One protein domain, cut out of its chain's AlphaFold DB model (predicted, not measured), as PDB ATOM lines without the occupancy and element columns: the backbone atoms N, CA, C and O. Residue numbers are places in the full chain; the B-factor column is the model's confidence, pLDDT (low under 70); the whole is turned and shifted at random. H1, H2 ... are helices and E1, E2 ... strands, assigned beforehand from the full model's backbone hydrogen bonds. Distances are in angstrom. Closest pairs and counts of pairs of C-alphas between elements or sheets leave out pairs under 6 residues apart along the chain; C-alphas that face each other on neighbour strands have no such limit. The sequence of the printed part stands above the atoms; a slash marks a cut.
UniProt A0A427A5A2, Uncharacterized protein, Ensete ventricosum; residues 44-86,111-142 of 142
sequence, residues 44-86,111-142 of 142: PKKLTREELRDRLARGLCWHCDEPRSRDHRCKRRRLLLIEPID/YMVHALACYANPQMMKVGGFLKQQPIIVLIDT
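This is residues 44 to 86 and 111 to 142 of the 142 residues of an uncharacterized protein of Ensete ventricosum (UniProt A0A427A5A2). This is one twisted sheet of five strands, with a long three-stranded meander, E3 E4 E5, as its larger part and two short strands, E2 and E1, added along E5's side; a single short helix, H1, sits off the E1 end of the sheet rather than over its face. A long loop, residues 58 to 79, makes one end of the longest axis, and the turn between E4 and E5 makes the other. The printed part has 75 residues, with one named helix and five named strands in the order E1 H1 E2 E3 E4 E5; the sheet is mixed, in the order E1 E2 E5 E4 E3. The class is mixed, helices and strands, with under half of the residues in named elements. The whole is compact, with a radius of gyration of the C-alphas of 12.5 A, yet elongated, spanning 37 by 22 by 21 A.

Start at E1, residues 45 to 47, an edge strand, and go over a tight link to H1, residues 49 to 57, where every O i to N i+4 pair is within hydrogen-bond range. H1 is not on the sheet; the closest C-alphas of H1 and E2, residues 80 to 82, are those of Arg 49 and Ile 82, 6.7 A apart. E1 and E2 are parallel at 32 degrees, with N 47 and O 81 at 3.0 A; E1, H1 and E2 form a strand-helix-strand unit, two parallel neighbour strands with a helix between, and its crossover is right-handed. Look next at E5, residues 134 to 141, antiparallel to E2 at 138 degrees, with N 82 and O 137 at 3.3 A. E4, residues 124 to 131, forms a hairpin with E5 at 156 degrees, where N 136 and O 129 are 2.7 A apart. E4 also forms a hairpin with E3, residues 113 to 117, the other edge strand, at 158 degrees, with N 114 and O 128 at 2.8 A. H1 is apart from E3, E4 and E5.

Find C-alpha 45 at (203.538, 220.475, 215.007), where E1 begins its 6.5 A. H1 starts at C-alpha 49, (207.825, 209.608, 209.397), and runs 12.4 A. E2 covers 6.5 A, E3 12.7 A and E4 21.3 A; E5 runs 22.8 A to C-alpha 141 at (192.866, 212.061, 216.342).

Look for the two farthest C-alphas at Asp 71 and Gln 133, 37.7 A apart. Residues 87 to 110 are not printed, and C-alphas 86 and 111 are 19.9 A apart across the cut. The link from H1 to E2 is long, 22 residues. Mean pLDDT of the printed part is 71.3; look for values under 70 at residues 44, 76 to 79, 84 to 86, 111 to 124, 134 and 141 to 142.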
ATOM      1  N   PRO A  44     200.957 224.076 213.192       64.44
ATOM      2  CA  PRO A  44     200.934 222.623 213.236       64.44
ATOM      3  C   PRO A  44     202.287 222.106 213.715       64.44
ATOM      4  O   PRO A  44     203.332 222.580 213.262       64.44
ATOM      5  N   LYS A  45     202.285 221.139 214.633       74.06
ATOM      6  CA  LYS A  45     203.538 220.475 215.007       74.06
ATOM      7  C   LYS A  45     203.929 219.569 213.838       74.06
ATOM      8  O   LYS A  45     203.125 218.754 213.389       74.06
ATOM      9  N   LYS A  46     205.144 219.754 213.335       77.31
ATOM     10  CA  LYS A  46     205.726 218.882 212.321       77.31
ATOM     11  C   LYS A  46     206.227 217.608 212.993       77.31
ATOM     12  O   LYS A  46     206.843 217.701 214.054       77.31
ATOM     13  N   LEU A  47     205.915 216.457 212.411       78.44
ATOM     14  CA  LEU A  47     206.495 215.168 212.782       78.44
ATOM     15  C   LEU A  47     207.102 214.535 211.534       78.44
ATOM     16  O   LEU A  47     206.470 214.547 210.475       78.44
ATOM     17  N   THR A  48     208.290 213.955 211.658       82.56
ATOM     18  CA  THR A  48     208.842 213.116 210.585       82.56
ATOM     19  C   THR A  48     208.170 211.741 210.579       82.56
ATOM     20  O   THR A  48     207.501 211.338 211.541       82.56
ATOM     21  N   ARG A  49     208.337 210.983 209.490       74.44
ATOM     22  CA  ARG A  49     207.825 209.608 209.397       74.44
ATOM     23  C   ARG A  49     208.461 208.698 210.455       74.44
ATOM     24  O   ARG A  49     207.786 207.818 210.989       74.44
ATOM     25  N   GLU A  50     209.726 208.909 210.786       80.69
ATOM     26  CA  GLU A  50     210.487 208.145 211.781       80.69
ATOM     27  C   GLU A  50     209.927 208.389 213.180       80.69
ATOM     28  O   GLU A  50     209.640 207.441 213.907       80.69
ATOM     29  N   GLU A  51     209.685 209.654 213.530       84.00
ATOM     30  CA  GLU A  51     209.065 210.026 214.802       84.00
ATOM     31  C   GLU A  51     207.645 209.468 214.924       84.00
ATOM     32  O   GLU A  51     207.216 209.067 216.007       84.00
ATOM     33  N   LEU A  52     206.911 209.418 213.808       81.44
ATOM     34  CA  LEU A  52     205.596 208.792 213.756       81.44
ATOM     35  C   LEU A  52     205.688 207.292 214.070       81.44
ATOM     36  O   LEU A  52     204.928 206.790 214.900       81.44
ATOM     37  N   ARG A  53     206.629 206.584 213.432       80.81
ATOM     38  CA  ARG A  53     206.868 205.152 213.662       80.81
ATOM     39  C   ARG A  53     207.290 204.871 215.105       80.81
ATOM     40  O   ARG A  53     206.724 203.971 215.721       80.81
ATOM     41  N   ASP A  54     208.198 205.669 215.671       85.69
ATOM     42  CA  ASP A  54     208.622 205.539 217.075       85.69
ATOM     43  C   ASP A  54     207.443 205.720 218.041       85.69
ATOM     44  O   ASP A  54     207.207 204.892 218.923       85.69
ATOM     45  N   ARG A  55     206.629 206.763 217.835       87.81
ATOM     46  CA  ARG A  55     205.447 207.011 218.673       87.81
ATOM     47  C   ARG A  55     204.423 205.883 218.584       87.81
ATOM     48  O   ARG A  55     203.850 205.535 219.615       87.81
ATOM     49  N   LEU A  56     204.213 205.295 217.403       82.44
ATOM     50  CA  LEU A  56     203.342 204.123 217.231       82.44
ATOM     51  C   LEU A  56     203.867 202.912 217.988       82.44
ATOM     52  O   LEU A  56     203.116 202.306 218.749       82.44
ATOM     53  N   ALA A  57     205.151 202.591 217.809       83.88
ATOM     54  CA  ALA A  57     205.789 201.461 218.475       83.88
ATOM     55  C   ALA A  57     205.714 201.587 220.004       83.88
ATOM     56  O   ALA A  57     205.558 200.596 220.713       83.88
ATOM     57  N   ARG A  58     205.767 202.823 220.511       87.00
ATOM     58  CA  ARG A  58     205.681 203.141 221.942       87.00
ATOM     59  C   ARG A  58     204.251 203.354 222.443       87.00
ATOM     60  O   ARG A  58     204.061 203.573 223.638       87.00
ATOM     61  N   GLY A  59     203.253 203.309 221.560       85.75
ATOM     62  CA  GLY A  59     201.849 203.525 221.905       85.75
ATOM     63  C   GLY A  59     201.563 204.920 222.466       85.75
ATOM     64  O   GLY A  59     200.726 205.064 223.354       85.75
ATOM     65  N   LEU A  60     202.272 205.949 221.998       86.50
ATOM     66  CA  LEU A  60     202.138 207.319 222.493       86.50
ATOM     67  C   LEU A  60     201.100 208.124 221.707       86.50
ATOM     68  O   LEU A  60     200.797 207.861 220.540       86.50
ATOM     69  N   CYS A  61     200.561 209.154 222.357       84.44
ATOM     70  CA  CYS A  61     199.767 210.171 221.691       84.44
ATOM     71  C   CYS A  61     200.605 210.904 220.625       84.44
ATOM     72  O   CYS A  61     201.822 211.097 220.727       84.44
ATOM     73  N   TRP A  62     199.933 211.358 219.572       77.31
ATOM     74  CA  TRP A  62     200.576 212.125 218.513       77.31
ATOM     75  C   TRP A  62     200.928 213.556 218.943       77.31
ATOM     76  O   TRP A  62     201.909 214.142 218.484       77.31
ATOM     77  N   HIS A  63     200.127 214.129 219.841       79.88
ATOM     78  CA  HIS A  63     200.261 215.518 220.275       79.88
ATOM     79  C   HIS A  63     201.110 215.676 221.546       79.88
ATOM     80  O   HIS A  63     201.735 216.724 221.729       79.88
ATOM     81  N   CYS A  64     201.154 214.660 222.413       79.44
ATOM     82  CA  CYS A  64     201.929 214.646 223.658       79.44
ATOM     83  C   CYS A  64     202.646 213.306 223.863       79.44
ATOM     84  O   CYS A  64     202.382 212.342 223.159       79.44
ATOM     85  N   ASP A  65     203.556 213.236 224.830       84.88
ATOM     86  CA  ASP A  65     204.358 212.031 225.102       84.88
ATOM     87  C   ASP A  65     203.698 211.112 226.146       84.88
ATOM     88  O   ASP A  65     204.369 210.379 226.869       84.88
ATOM     89  N   GLU A  66     202.369 211.170 226.244       87.06
ATOM     90  CA  GLU A  66     201.572 210.321 227.129       87.06
ATOM     91  C   GLU A  66     201.106 209.053 226.391       87.06
ATOM     92  O   GLU A  66     200.874 209.106 225.178       87.06
ATOM     93  N   PRO A  67     200.921 207.921 227.097       86.38
ATOM     94  CA  PRO A  67     200.352 206.712 226.513       86.38
ATOM     95  C   PRO A  67     198.955 206.958 225.944       86.38
ATOM     96  O   PRO A  67     198.103 207.594 226.570       86.38
ATOM     97  N   ARG A  68     198.700 206.402 224.762       80.19
ATOM     98  CA  ARG A  68     197.392 206.442 224.124       80.19
ATOM     99  C   ARG A  68     196.487 205.403 224.786       80.19
ATOM    100  O   ARG A  68     196.752 204.206 224.731       80.19
ATOM    101  N   SER A  69     195.406 205.855 225.409       79.44
ATOM    102  CA  SER A  69     194.353 204.996 225.960       79.44
ATOM    103  C   SER A  69     192.989 205.443 225.439       79.44
ATOM    104  O   SER A  69     192.857 206.541 224.902       79.44
ATOM    105  N   ARG A  70     191.952 204.612 225.603       76.00
ATOM    106  CA  ARG A  70     190.584 204.971 225.182       76.00
ATOM    107  C   ARG A  70     190.055 206.232 225.875       76.00
ATOM    108  O   ARG A  70     189.257 206.950 225.283       76.00
ATOM    109  N   ASP A  71     190.533 206.505 227.085       81.88
ATOM    110  CA  ASP A  71     190.146 207.669 227.883       81.88
ATOM    111  C   ASP A  71     191.107 208.854 227.705       81.88
ATOM    112  O   ASP A  71     190.882 209.937 228.252       81.88
ATOM    113  N   HIS A  72     192.187 208.674 226.935       82.38
ATOM    114  CA  HIS A  72     193.154 209.730 226.692       82.38
ATOM    115  C   HIS A  72     192.534 210.810 225.802       82.38
ATOM    116  O   HIS A  72     192.285 210.614 224.616       82.38
ATOM    117  N   ARG A  73     192.333 211.998 226.374       76.81
ATOM    118  CA  ARG A  73     191.969 213.204 225.629       76.81
ATOM    119  C   ARG A  73     193.117 214.187 225.694       76.81
ATOM    120  O   ARG A  73     193.331 214.828 226.726       76.81
ATOM    121  N   CYS A  74     193.827 214.344 224.581       79.50
ATOM    122  CA  CYS A  74     194.930 215.286 224.548       79.50
ATOM    123  C   CYS A  74     194.415 216.710 224.799       79.50
ATOM    124  O   CYS A  74     193.554 217.226 224.080       79.50
ATOM    125  N   LYS A  75     194.974 217.372 225.817       75.94
ATOM    126  CA  LYS A  75     194.619 218.754 226.183       75.94
ATOM    127  C   LYS A  75     194.977 219.761 225.084       75.94
ATOM    128  O   LYS A  75     194.452 220.868 225.070       75.94
ATOM    129  N   ARG A  76     195.886 219.392 224.175       68.00
ATOM    130  CA  ARG A  76     196.362 220.220 223.063       68.00
ATOM    131  C   ARG A  76     195.998 219.557 221.736       68.00
ATOM    132  O   ARG A  76     196.862 218.985 221.080       68.00
ATOM    133  N   ARG A  77     194.727 219.657 221.333       65.25
ATOM    134  CA  ARG A  77     194.289 219.297 219.975       65.25
ATOM    135  C   ARG A  77     194.930 220.279 218.993       65.25
ATOM    136  O   ARG A  77     194.494 221.422 218.888       65.25
ATOM    137  N   ARG A  78     196.024 219.876 218.353       68.88
ATOM    138  CA  ARG A  78     196.735 220.678 217.347       68.88
ATOM    139  C   ARG A  78     196.828 219.873 216.072       68.88
ATOM    140  O   ARG A  78     197.020 218.672 216.142       68.88
ATOM    141  N   LEU A  79     196.747 220.520 214.920       69.12
ATOM    142  CA  LEU A  79     197.015 219.825 213.667       69.12
ATOM    143  C   LEU A  79     198.472 219.346 213.648       69.12
ATOM    144  O   LEU A  79     199.371 220.037 214.142       69.12
ATOM    145  N   LEU A  80     198.684 218.149 213.112       70.69
ATOM    146  CA  LEU A  80     200.007 217.595 212.863       70.69
ATOM    147  C   LEU A  80     200.235 217.538 211.364       70.69
ATOM    148  O   LEU A  80     199.369 217.072 210.626       70.69
ATOM    149  N   LEU A  81     201.399 218.023 210.949       76.12
ATOM    150  CA  LEU A  81     201.862 217.935 209.574       76.12
ATOM    151  C   LEU A  81     202.951 216.868 209.517       76.12
ATOM    152  O   LEU A  81     203.927 216.966 210.261       76.12
ATOM    153  N   ILE A  82     202.781 215.868 208.658       72.94
ATOM    154  CA  ILE A  82     203.844 214.908 208.362       72.94
ATOM    155  C   ILE A  82     204.595 215.414 207.139       72.94
ATOM    156  O   ILE A  82     203.966 215.698 206.117       72.94
ATOM    157  N   GLU A  83     205.915 215.556 207.253       71.12
ATOM    158  CA  GLU A  83     206.741 215.905 206.096       71.12
ATOM    159  C   GLU A  83     206.750 214.725 205.107       71.12
ATOM    160  O   GLU A  83     207.052 213.598 205.516       71.12
ATOM    161  N   PRO A  84     206.366 214.941 203.833       54.78
ATOM    162  CA  PRO A  84     206.609 213.956 202.791       54.78
ATOM    163  C   PRO A  84     208.126 213.834 202.610       54.78
ATOM    164  O   PRO A  84     208.829 214.845 202.578       54.78
ATOM    165  N   ILE A  85     208.630 212.609 202.506       50.50
ATOM    166  CA  ILE A  85     209.969 212.406 201.961       50.50
ATOM    167  C   ILE A  85     209.794 212.343 200.444       50.50
ATOM    168  O   ILE A  85     208.813 211.766 199.968       50.50
ATOM    169  N   ASP A  86     210.707 212.966 199.703       52.34
ATOM    170  CA  ASP A  86     210.862 212.781 198.257       52.34
ATOM    171  C   ASP A  86     211.431 211.378 197.985       52.34
ATOM    172  O   ASP A  86     212.501 211.217 197.418       52.34
ATOM    173  N   TYR A 111     193.237 223.044 196.865       40.56
ATOM    174  CA  TYR A 111     193.347 222.173 198.026       40.56
ATOM    175  C   TYR A 111     192.524 220.923 197.722       40.56
ATOM    176  O   TYR A 111     191.397 220.769 198.186       40.56
ATOM    177  N   MET A 112     193.076 220.031 196.900       46.91
ATOM    178  CA  MET A 112     192.526 218.690 196.736       46.91
ATOM    179  C   MET A 112     192.798 217.918 198.027       46.91
ATOM    180  O   MET A 112     193.945 217.846 198.465       46.91
ATOM    181  N   VAL A 113     191.746 217.411 198.673       45.34
ATOM    182  CA  VAL A 113     191.830 216.717 199.962       45.34
ATOM    183  C   VAL A 113     191.154 215.351 199.847       45.34
ATOM    184  O   VAL A 113     189.940 215.275 199.679       45.34
ATOM    185  N   HIS A 114     191.924 214.273 199.989       51.22
ATOM    186  CA  HIS A 114     191.427 212.898 200.035       51.22
ATOM    187  C   HIS A 114     191.554 212.355 201.462       51.22
ATOM    188  O   HIS A 114     192.652 212.236 202.006       51.22
ATOM    189  N   ALA A 115     190.433 212.032 202.108       50.75
ATOM    190  CA  ALA A 115     190.448 211.395 203.424       50.75
ATOM    191  C   ALA A 115     190.749 209.894 203.275       50.75
ATOM    192  O   ALA A 115     189.953 209.149 202.712       50.75
ATOM    193  N   LEU A 116     191.886 209.447 203.808       56.50
ATOM    194  CA  LEU A 116     192.269 208.041 203.894       56.50
ATOM    195  C   LEU A 116     191.862 207.510 205.276       56.50
ATOM    196  O   LEU A 116     192.460 207.839 206.309       56.50
ATOM    197  N   ALA A 117     190.819 206.684 205.315       45.31
ATOM    198  CA  ALA A 117     190.416 206.000 206.538       45.31
ATOM    199  C   ALA A 117     191.455 204.919 206.887       45.31
ATOM    200  O   ALA A 117     191.672 203.982 206.125       45.31
ATOM    201  N   CYS A 118     192.117 205.035 208.042       46.62
ATOM    202  CA  CYS A 118     193.083 204.031 208.485       46.62
ATOM    203  C   CYS A 118     192.341 202.920 209.244       46.62
ATOM    204  O   CYS A 118     192.059 203.062 210.433       46.62
ATOM    205  N   TYR A 119     192.052 201.797 208.583       40.84
ATOM    206  CA  TYR A 119     191.357 200.653 209.197       40.84
ATOM    207  C   TYR A 119     192.082 200.064 210.429       40.84
ATOM    208  O   TYR A 119     191.445 199.432 211.269       40.84
ATOM    209  N   ALA A 120     193.387 200.320 210.592       51.66
ATOM    210  CA  ALA A 120     194.188 199.846 211.726       51.66
ATOM    211  C   ALA A 120     193.924 200.580 213.061       51.66
ATOM    212  O   ALA A 120     194.279 200.061 214.119       51.66
ATOM    213  N   ASN A 121     193.309 201.773 213.055       53.75
ATOM    214  CA  ASN A 121     192.911 202.467 214.285       53.75
ATOM    215  C   ASN A 121     191.641 203.314 214.055       53.75
ATOM    216  O   ASN A 121     191.745 204.411 213.505       53.75
ATOM    217  N   PRO A 122     190.458 202.875 214.530       53.94
ATOM    218  CA  PRO A 122     189.196 203.593 214.322       53.94
ATOM    219  C   PRO A 122     189.131 204.968 215.013       53.94
ATOM    220  O   PRO A 122     188.169 205.699 214.807       53.94
ATOM    221  N   GLN A 123     190.126 205.332 215.832       59.72
ATOM    222  CA  GLN A 123     190.229 206.653 216.465       59.72
ATOM    223  C   GLN A 123     190.990 207.682 215.609       59.72
ATOM    224  O   GLN A 123     191.081 208.845 216.001       59.72
ATOM    225  N   MET A 124     191.560 207.276 214.466       64.81
ATOM    226  CA  MET A 124     192.448 208.121 213.668       64.81
ATOM    227  C   MET A 124     192.007 208.224 212.206       64.81
ATOM    228  O   MET A 124     191.887 207.227 211.498       64.81
ATOM    229  N   MET A 125     191.876 209.459 211.727       74.38
ATOM    230  CA  MET A 125     191.628 209.784 210.325       74.38
ATOM    231  C   MET A 125     192.901 210.361 209.699       74.38
ATOM    232  O   MET A 125     193.498 211.285 210.257       74.38
ATOM    233  N   LYS A 126     193.329 209.825 208.549       76.31
ATOM    234  CA  LYS A 126     194.386 210.433 207.733       76.31
ATOM    235  C   LYS A 126     193.733 211.246 206.625       76.31
ATOM    236  O   LYS A 126     192.734 210.831 206.051       76.31
ATOM    237  N   VAL A 127     194.286 212.404 206.322       77.69
ATOM    238  CA  VAL A 127     193.768 213.305 205.298       77.69
ATOM    239  C   VAL A 127     194.935 213.708 204.409       77.69
ATOM    240  O   VAL A 127     195.813 214.445 204.846       77.69
ATOM    241  N   GLY A 128     194.982 213.162 203.198       78.81
ATOM    242  CA  GLY A 128     195.937 213.555 202.170       78.81
ATOM    243  C   GLY A 128     195.476 214.824 201.462       78.81
ATOM    244  O   GLY A 128     194.277 215.047 201.315       78.81
ATOM    245  N   GLY A 129     196.410 215.657 201.021       80.19
ATOM    246  CA  GLY A 129     196.113 216.780 200.140       80.19
ATOM    247  C   GLY A 129     197.361 217.499 199.655       80.19
ATOM    248  O   GLY A 129     198.462 217.004 199.857       80.19
ATOM    249  N   PHE A 130     197.206 218.665 199.032       76.00
ATOM    250  CA  PHE A 130     198.332 219.445 198.512       76.00
ATOM    251  C   PHE A 130     198.417 220.824 199.172       76.00
ATOM    252  O   PHE A 130     197.414 221.516 199.342       76.00
ATOM    253  N   LEU A 131     199.631 221.250 199.533       72.62
ATOM    254  CA  LEU A 131     199.933 222.601 200.005       72.62
ATOM    255  C   LEU A 131     201.058 223.180 199.151       72.62
ATOM    256  O   LEU A 131     202.171 222.670 199.171       72.62
ATOM    257  N   LYS A 132     200.784 224.260 198.406       78.44
ATOM    258  CA  LYS A 132     201.746 224.852 197.450       78.44
ATOM    259  C   LYS A 132     202.334 223.808 196.482       78.44
ATOM    260  O   LYS A 132     203.543 223.772 196.290       78.44
ATOM    261  N   GLN A 133     201.479 222.946 195.924       74.00
ATOM    262  CA  GLN A 133     201.857 221.841 195.022       74.00
ATOM    263  C   GLN A 133     202.709 220.733 195.670       74.00
ATOM    264  O   GLN A 133     203.115 219.804 194.982       74.00
ATOM    265  N   GLN A 134     202.946 220.777 196.985       65.38
ATOM    266  CA  GLN A 134     203.598 219.692 197.715       65.38
ATOM    267  C   GLN A 134     202.539 218.774 198.337       65.38
ATOM    268  O   GLN A 134     201.636 219.286 199.011       65.38
ATOM    269  N   PRO A 135     202.621 217.447 198.142       71.38
ATOM    270  CA  PRO A 135     201.713 216.510 198.787       71.38
ATOM    271  C   PRO A 135     201.938 216.527 200.303       71.38
ATOM    272  O   PRO A 135     203.064 216.497 200.782       71.38
ATOM    273  N   ILE A 136     200.865 216.583 201.079       77.25
ATOM    274  CA  ILE A 136     200.885 216.583 202.539       77.25
ATOM    275  C   ILE A 136     199.896 215.558 203.083       77.25
ATOM    276  O   ILE A 136     198.863 215.275 202.478       77.25
ATOM    277  N   ILE A 137     200.193 215.032 204.271       77.88
ATOM    278  CA  ILE A 137     199.281 214.168 205.021       77.88
ATOM    279  C   ILE A 137     199.050 214.788 206.399       77.88
ATOM    280  O   ILE A 137     199.992 215.062 207.149       77.88
ATOM    281  N   VAL A 138     197.779 214.990 206.737       77.38
ATOM    282  CA  VAL A 138     197.310 215.482 208.033       77.38
ATOM    283  C   VAL A 138     196.701 214.321 208.812       77.38
ATOM    284  O   VAL A 138     195.846 213.597 208.305       77.38
ATOM    285  N   LEU A 139     197.123 214.147 210.065       72.88
ATOM    286  CA  LEU A 139     196.515 213.183 210.984       72.88
ATOM    287  C   LEU A 139     195.552 213.883 211.939       72.88
ATOM    288  O   LEU A 139     195.921 214.854 212.604       72.88
ATOM    289  N   ILE A 140     194.340 213.344 212.037       72.69
ATOM    290  CA  ILE A 140     193.299 213.791 212.959       72.69
ATOM    291  C   ILE A 140     193.005 212.653 213.933       72.69
ATOM    292  O   ILE A 140     192.653 211.545 213.533       72.69
ATOM    293  N   ASP A 141     193.162 212.949 215.219       65.62
ATOM    294  CA  ASP A 141     192.866 212.061 216.342       65.62
ATOM    295  C   ASP A 141     191.676 212.645 217.116       65.62
ATOM    296  O   ASP A 141     191.746 213.796 217.569       65.62
ATOM    297  N   THR A 142     190.560 211.913 217.193       60.66
ATOM    298  CA  THR A 142     189.294 212.405 217.787       60.66
ATOM    299  C   THR A 142     189.132 212.078 219.260       60.66
ATOM    300  O   THR A 142     189.296 210.894 219.614       60.66
TER     301      THR A 142